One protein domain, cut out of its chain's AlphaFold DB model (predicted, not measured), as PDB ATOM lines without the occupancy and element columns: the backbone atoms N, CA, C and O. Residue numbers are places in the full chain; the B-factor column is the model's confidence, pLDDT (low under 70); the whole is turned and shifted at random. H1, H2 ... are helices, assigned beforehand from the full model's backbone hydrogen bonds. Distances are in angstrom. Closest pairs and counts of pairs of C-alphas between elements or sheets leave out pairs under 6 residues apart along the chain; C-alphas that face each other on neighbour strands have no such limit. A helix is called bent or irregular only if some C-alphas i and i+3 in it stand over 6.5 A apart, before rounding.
ATOM      1  N   THR A   2      -4.746   5.396 107.009       32.31
ATOM      2  CA  THR A   2      -4.435   4.945 105.650       32.31
ATOM      3  C   THR A   2      -2.917   4.920 105.479       32.31
ATOM      4  O   THR A   2      -2.236   5.887 105.815       32.31
ATOM      5  N   THR A   3      -2.375   3.785 105.040       40.81
ATOM      6  CA  THR A   3      -0.946   3.634 104.734       40.81
ATOM      7  C   THR A   3      -0.609   4.396 103.448       40.81
ATOM      8  O   THR A   3      -1.492   4.657 102.627       40.81
ATOM      9  N   GLY A   4       0.664   4.763 103.255       43.25
ATOM     10  CA  GLY A   4       1.118   5.419 102.019       43.25
ATOM     11  C   GLY A   4       0.760   4.623 100.756       43.25
ATOM     12  O   GLY A   4       0.385   5.211  99.744       43.25
ATOM     13  N   ASP A   5       0.748   3.291 100.854       46.75
ATOM     14  CA  ASP A   5       0.382   2.386  99.760       46.75
ATOM     15  C   ASP A   5      -1.085   2.522  99.329       46.75
ATOM     16  O   ASP A   5      -1.382   2.495  98.134       46.75
ATOM     17  N   GLY A   6      -2.000   2.770 100.273       50.34
ATOM     18  CA  GLY A   6      -3.410   3.002  99.957       50.34
ATOM     19  C   GLY A   6      -3.628   4.289  99.152       50.34
ATOM     20  O   GLY A   6      -4.458   4.318  98.245       50.34
ATOM     21  N   VAL A   7      -2.859   5.350  99.442       53.38
ATOM     22  CA  VAL A   7      -2.938   6.616  98.688       53.38
ATOM     23  C   VAL A   7      -2.500   6.362  97.248       53.38
ATOM     24  O   VAL A   7      -3.145   6.817  96.309       53.38
ATOM     25  N   ILE A   8      -1.427   5.591  97.065       53.88
ATOM     26  CA  ILE A   8      -0.895   5.245  95.746       53.88
ATOM     27  C   ILE A   8      -1.901   4.404  94.945       53.88
ATOM     28  O   ILE A   8      -2.069   4.650  93.751       53.88
ATOM     29  N   GLU A   9      -2.602   3.448  95.560       56.91
ATOM     30  CA  GLU A   9      -3.665   2.680  94.890       56.91
ATOM     31  C   GLU A   9      -4.868   3.537  94.481       56.91
ATOM     32  O   GLU A   9      -5.393   3.384  93.372       56.91
ATOM     33  N   LEU A  10      -5.276   4.492  95.319       55.44
ATOM     34  CA  LEU A  10      -6.337   5.435  94.969       55.44
ATOM     35  C   LEU A  10      -5.936   6.313  93.775       55.44
ATOM     36  O   LEU A  10      -6.702   6.532  92.840       55.44
ATOM     37  N   LEU A  11      -4.687   6.776  93.765       54.16
ATOM     38  CA  LEU A  11      -4.134   7.541  92.654       54.16
ATOM     39  C   LEU A  11      -3.988   6.679  91.381       54.16
ATOM     40  O   LEU A  11      -4.127   7.179  90.265       54.16
ATOM     41  N   LYS A  12      -3.764   5.368  91.493       61.53
ATOM     42  CA  LYS A  12      -3.802   4.455  90.336       61.53
ATOM     43  C   LYS A  12      -5.227   4.274  89.798       61.53
ATOM     44  O   LYS A  12      -5.427   4.407  88.591       61.53
ATOM     45  N   SER A  13      -6.204   4.031  90.672       57.38
ATOM     46  CA  SER A  13      -7.611   3.789  90.301       57.38
ATOM     47  C   SER A  13      -8.320   5.032  89.753       57.38
ATOM     48  O   SER A  13      -9.054   4.928  88.774       57.38
ATOM     49  N   GLY A  14      -8.006   6.223  90.271       56.66
ATOM     50  CA  GLY A  14      -8.495   7.505  89.751       56.66
ATOM     51  C   GLY A  14      -7.860   7.944  88.424       56.66
ATOM     52  O   GLY A  14      -8.021   9.088  88.009       56.66
ATOM     53  N   GLY A  15      -7.078   7.081  87.763       55.38
ATOM     54  CA  GLY A  15      -6.428   7.428  86.504       55.38
ATOM     55  C   GLY A  15      -5.332   8.487  86.660       55.38
ATOM     56  O   GLY A  15      -4.936   9.101  85.671       55.38
ATOM     57  N   VAL A  16      -4.746   8.637  87.849       53.78
ATOM     58  CA  VAL A  16      -3.673   9.596  88.158       53.78
ATOM     59  C   VAL A  16      -2.265   8.989  88.046       53.78
ATOM     60  O   VAL A  16      -1.315   9.688  87.704       53.78
ATOM     61  N   ILE A  17      -2.116   7.674  88.208       49.53
ATOM     62  CA  ILE A  17      -0.868   6.930  87.953       49.53
ATOM     63  C   ILE A  17      -1.159   5.896  86.854       49.53
ATOM     64  O   ILE A  17      -2.256   5.348  86.799       49.53
ATOM     65  N   THR A  18      -0.281   5.715  85.858       54.12
ATOM     66  CA  THR A  18      -0.458   4.622  84.872       54.12
ATOM     67  C   THR A  18       0.044   3.309  85.462       54.12
ATOM     68  O   THR A  18       0.997   3.312  86.238       54.12
ATOM     69  N   SER A  19      -0.538   2.181  85.047       53.50
ATOM     70  CA  SER A  19      -0.050   0.833  85.385       53.50
ATOM     71  C   SER A  19       1.426   0.617  85.018       53.50
ATOM     72  O   SER A  19       2.093  -0.205  85.633       53.50
ATOM     73  N   ASN A  20       1.951   1.397  84.066       55.88
ATOM     74  CA  ASN A  20       3.305   1.253  83.526       55.88
ATOM     75  C   ASN A  20       4.344   2.176  84.195       55.88
ATOM     76  O   ASN A  20       5.448   2.309  83.674       55.88
ATOM     77  N   GLY A  21       4.003   2.876  85.284       54.94
ATOM     78  CA  GLY A  21       4.953   3.712  86.035       54.94
ATOM     79  C   GLY A  21       5.504   4.937  85.287       54.94
ATOM     80  O   GLY A  21       6.359   5.641  85.815       54.94
ATOM     81  N   LYS A  22       5.023   5.238  84.071       53.50
ATOM     82  CA  LYS A  22       5.407   6.458  83.348       53.50
ATOM     83  C   LYS A  22       4.736   7.666  84.000       53.50
ATOM     84  O   LYS A  22       3.513   7.670  84.178       53.50
ATOM     85  N   ALA A  23       5.553   8.667  84.341       47.56
ATOM     86  CA  ALA A  23       5.138   9.901  85.001       47.56
ATOM     87  C   ALA A  23       3.997  10.574  84.222       47.56
ATOM     88  O   ALA A  23       4.169  11.033  83.092       47.56
ATOM     89  N   LYS A  24       2.810  10.585  84.832       56.88
ATOM     90  CA  LYS A  24       1.627  11.291  84.337       56.88
ATOM     91  C   LYS A  24       1.821  12.814  84.452       56.88
ATOM     92  O   LYS A  24       2.769  13.257  85.111       56.88
ATOM     93  N   PRO A  25       0.970  13.624  83.786       63.41
ATOM     94  CA  PRO A  25       1.032  15.080  83.874       63.41
ATOM     95  C   PRO A  25       1.131  15.533  85.332       63.41
ATOM     96  O   PRO A  25       0.447  14.994  86.200       63.41
ATOM     97  N   LYS A  26       2.012  16.509  85.585       76.81
ATOM     98  CA  LYS A  26       2.223  17.106  86.909       76.81
ATOM     99  C   LYS A  26       0.877  17.468  87.528       76.81
ATOM    100  O   LYS A  26       0.142  18.279  86.963       76.81
ATOM    101  N   ILE A  27       0.565  16.871  88.675       82.50
ATOM    102  CA  ILE A  27      -0.668  17.190  89.387       82.50
ATOM    103  C   ILE A  27      -0.431  18.433  90.208       82.50
ATOM    104  O   ILE A  27       0.206  18.393  91.259       82.50
ATOM    105  N   ASP A  28      -0.960  19.529  89.689       85.81
ATOM    106  CA  ASP A  28      -0.980  20.807  90.366       85.81
ATOM    107  C   ASP A  28      -1.948  20.757  91.559       85.81
ATOM    108  O   ASP A  28      -3.174  20.674  91.392       85.81
ATOM    109  N   LEU A  29      -1.379  20.824  92.765       85.69
ATOM    110  CA  LEU A  29      -2.120  20.826  94.025       85.69
ATOM    111  C   LEU A  29      -2.934  22.115  94.223       85.69
ATOM    112  O   LEU A  29      -3.805  22.162  95.089       85.69
ATOM    113  N   LEU A  30      -2.694  23.162  93.425       87.19
ATOM    114  CA  LEU A  30      -3.513  24.371  93.448       87.19
ATOM    115  C   LEU A  30      -4.907  24.124  92.860       87.19
ATOM    116  O   LEU A  30      -5.902  24.611  93.400       87.19
ATOM    117  N   HIS A  31      -4.973  23.381  91.753       83.88
ATOM    118  CA  HIS A  31      -6.201  23.193  90.980       83.88
ATOM    119  C   HIS A  31      -6.916  21.879  91.323       83.88
ATOM    120  O   HIS A  31      -8.144  21.806  91.259       83.88
ATOM    121  N   CYS A  32      -6.166  20.820  91.657       81.00
ATOM    122  CA  CYS A  32      -6.701  19.469  91.879       81.00
ATOM    123  C   CYS A  32      -7.637  18.974  90.752       81.00
ATOM    124  O   CYS A  32      -8.502  18.139  91.001       81.00
ATOM    125  N   ARG A  33      -7.503  19.489  89.517       81.31
ATOM    126  CA  ARG A  33      -8.397  19.174  88.382       81.31
ATOM    127  C   ARG A  33      -8.377  17.695  88.004       81.31
ATOM    128  O   ARG A  33      -9.378  17.165  87.546       81.31
ATOM    129  N   SER A  34      -7.227  17.054  88.166       81.19
ATOM    130  CA  SER A  34      -7.001  15.661  87.783       81.19
ATOM    131  C   SER A  34      -7.347  14.658  88.881       81.19
ATOM    132  O   SER A  34      -7.135  13.470  88.676       81.19
ATOM    133  N   ILE A  35      -7.819  15.109  90.048       82.69
ATOM    134  CA  ILE A  35      -8.161  14.229  91.167       82.69
ATOM    135  C   ILE A  35      -9.680  14.209  91.327       82.69
ATOM    136  O   ILE A  35     -10.295  15.255  91.548       82.69
ATOM    137  N   ASP A  36     -10.275  13.016  91.281       86.25
ATOM    138  CA  ASP A  36     -11.659  12.822  91.712       86.25
ATOM    139  C   ASP A  36     -11.763  13.122  93.216       86.25
ATOM    140  O   ASP A  36     -11.310  12.362  94.079       86.25
ATOM    141  N   ARG A  37     -12.347  14.281  93.533       85.94
ATOM    142  CA  ARG A  37     -12.480  14.769  94.908       85.94
ATOM    143  C   ARG A  37     -13.368  13.868  95.759       85.94
ATOM    144  O   ARG A  37     -13.126  13.790  96.959       85.94
ATOM    145  N   ALA A  38     -14.366  13.203  95.175       86.88
ATOM    146  CA  ALA A  38     -15.259  12.319  95.919       86.88
ATOM    147  C   ALA A  38     -14.520  11.044  96.347       86.88
ATOM    148  O   ALA A  38     -14.613  10.635  97.506       86.88
ATOM    149  N   GLN A  39     -13.713  10.475  95.448       87.06
ATOM    150  CA  GLN A  39     -12.859   9.329  95.768       87.06
ATOM    151  C   GLN A  39     -11.794   9.684  96.808       87.06
ATOM    152  O   GLN A  39     -11.636   8.963  97.794       87.06
ATOM    153  N   LEU A  40     -11.104  10.822  96.641       85.12
ATOM    154  CA  LEU A  40     -10.114  11.283  97.618       85.12
ATOM    155  C   LEU A  40     -10.748  11.531  98.996       85.12
ATOM    156  O   LEU A  40     -10.133  11.224 100.017       85.12
ATOM    157  N   ALA A  41     -11.979  12.050  99.031       88.94
ATOM    158  CA  ALA A  41     -12.734  12.270 100.264       88.94
ATOM    159  C   ALA A  41     -13.000  10.944 100.980       88.94
ATOM    160  O   ALA A  41     -12.643  10.801 102.151       88.94
ATOM    161  N   GLY A  42     -13.542   9.957 100.260       89.75
ATOM    162  CA  GLY A  42     -13.784   8.618 100.800       89.75
ATOM    163  C   GLY A  42     -12.510   7.975 101.348       89.75
ATOM    164  O   GLY A  42     -12.507   7.448 102.459       89.75
ATOM    165  N   PHE A  43     -11.401   8.100 100.618       84.56
ATOM    166  CA  PHE A  43     -10.118   7.533 101.017       84.56
ATOM    167  C   PHE A  43      -9.525   8.174 102.278       84.56
ATOM    168  O   PHE A  43      -9.046   7.480 103.174       84.56
ATOM    169  N   LEU A  44      -9.554   9.505 102.362       83.75
ATOM    170  CA  LEU A  44      -9.014  10.237 103.508       83.75
ATOM    171  C   LEU A  44      -9.982  10.293 104.694       83.75
ATOM    172  O   LEU A  44      -9.653  10.905 105.707       83.75
ATOM    173  N   GLN A  45     -11.156   9.659 104.586       91.50
ATOM    174  CA  GLN A  45     -12.226   9.737 105.583       91.50
ATOM    175  C   GLN A  45     -12.613  11.197 105.877       91.50
ATOM    176  O   GLN A  45     -12.870  11.597 107.012       91.50
ATOM    177  N   HIS A  46     -12.636  12.007 104.819       90.75
ATOM    178  CA  HIS A  46     -13.022  13.408 104.845       90.75
ATOM    179  C   HIS A  46     -14.235  13.638 103.949       90.75
ATOM    180  O   HIS A  46     -14.536  12.870 103.042       90.75
ATOM    181  N   THR A  47     -14.947  14.731 104.184       92.06
ATOM    182  CA  THR A  47     -16.033  15.156 103.297       92.06
ATOM    183  C   THR A  47     -15.473  15.851 102.053       92.06
ATOM    184  O   THR A  47     -14.417  16.487 102.093       92.06
ATOM    185  N   SER A  48     -16.223  15.819 100.947       88.62
ATOM    186  CA  SER A  48     -15.872  16.588  99.738       88.62
ATOM    187  C   SER A  48     -15.737  18.092 100.025       88.62
ATOM    188  O   SER A  48     -14.891  18.762  99.437       88.62
ATOM    189  N   ALA A  49     -16.520  18.621 100.973       88.19
ATOM    190  CA  ALA A  49     -16.435  20.014 101.406       88.19
ATOM    191  C   ALA A  49     -15.112  20.329 102.128       88.19
ATOM    192  O   ALA A  49     -14.498  21.357 101.845       88.19
ATOM    193  N   GLN A  50     -14.642  19.440 103.012       88.69
ATOM    194  CA  GLN A  50     -13.346  19.590 103.685       88.69
ATOM    195  C   GLN A  50     -12.186  19.554 102.686       88.69
ATOM    196  O   GLN A  50     -11.281  20.383 102.765       88.69
ATOM    197  N   LEU A  51     -12.237  18.653 101.701       88.38
ATOM    198  CA  LEU A  51     -11.233  18.620 100.637       88.38
ATOM    199  C   LEU A  51     -11.258  19.859  99.753       88.38
ATOM    200  O   LEU A  51     -10.205  20.369  99.379       88.38
ATOM    201  N   PHE A  52     -12.445  20.374  99.438       89.31
ATOM    202  CA  PHE A  52     -12.559  21.622  98.698       89.31
ATOM    203  C   PHE A  52     -11.937  22.785  99.476       89.31
ATOM    204  O   PHE A  52     -11.121  23.510  98.911       89.31
ATOM    205  N   GLN A  53     -12.234  22.915 100.775       88.81
ATOM    206  CA  GLN A  53     -11.623  23.917 101.663       88.81
ATOM    207  C   GLN A  53     -10.098  23.778 101.773       88.81
ATOM    208  O   GLN A  53      -9.402  24.764 102.002       88.81
ATOM    209  N   ALA A  54      -9.560  22.576 101.562       88.12
ATOM    210  CA  ALA A  54      -8.126  22.326 101.485       88.12
ATOM    211  C   ALA A  54      -7.504  22.668 100.112       88.12
ATOM    212  O   ALA A  54      -6.321  22.412  99.909       88.12
ATOM    213  N   SER A  55      -8.250  23.274  99.182       90.56
ATOM    214  CA  SER A  55      -7.756  23.706  97.866       90.56
ATOM    215  C   SER A  55      -7.721  25.231  97.727       90.56
ATOM    216  O   SER A  55      -8.455  25.954  98.403       90.56
TER     217      SER A  55
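This is residues 2 to 55 of the 412 residues of an uncharacterized protein of Blastocatellia bacterium (UniProt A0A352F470). Two short helices, H1 and H2, lie side by side and run opposite ways as a helical hairpin, and a third, H3, meets H2 by its first residue, Ser 48, and runs away from it almost at a right angle, apart from H1. H1 and H2 are joined by a wide loop, residues 14 to 36, which swings far out around Asn 20 before it returns to H2. The printed part has 54 residues with three named helices, in the order H1, H2, H3, and no named strand. The class is all helix, though under half of the residues, 24 of 54, are in named elements. The whole is compact, with a radius of gyration of the C-alphas of 11.3 A, and its C-alphas span 32 by 23 by 14 A.

H1, the longest helix, holds residues 4 to 13, from C-alpha 4 at (1.118, 5.419, 102.019) to C-alpha 13 at (-7.611, 3.789, 90.301), a length of 14.7 A. H2 holds residues 37 to 44 and is 10.3 A long, with C-alpha 37 at (-12.480, 14.769, 94.908). H3 holds residues 48 to 53, 8.7 A from first to last C-alpha, and ends with C-alpha 53 at (-11.623, 23.917, 101.663).

H1 and H2 touch, with 4 pairs of C-alphas within 8 A. Their closest C-alphas are those of Leu 10 and Phe 43, 7.4 A apart. Their lines stand at a shallow tilt of 25 degrees, opposite ways, and their centres are 11.2 A apart. H2 and H3 touch as well, with 6 pairs of C-alphas within 8 A. Their closest C-alphas are those of Ala 41 and Ser 48, 5.4 A apart. The lines of H2 and H3 are about perpendicular, at 86 degrees, and their centres are 9.6 A apart. H1 and H3 are apart, with no C-alpha of the one within 8 A of the other. In H1, H2 and H3 every pair of O i and N i+4 is within hydrogen-bond range. The three helices are not bent.

The two C-alphas farthest apart are those of Asn 20 and Gln 53, at 32.6 A. Those of Thr 2 and Ser 55, the first and last printed, are 20.6 A apart. The printed part has no cut. The link from H1 to H2 is long, with 23 residues, and its C-alphas lie 5 to 18 A from the mean of the C-alphas. The link from H2 to H3 is tight, with 3 residues. The mean pLDDT of the printed part is 71.3. Residues 2 to 25, with H1 among them, are under 70. The mean pLDDT is 53 in H1, 86 in H2 and 89 in H3.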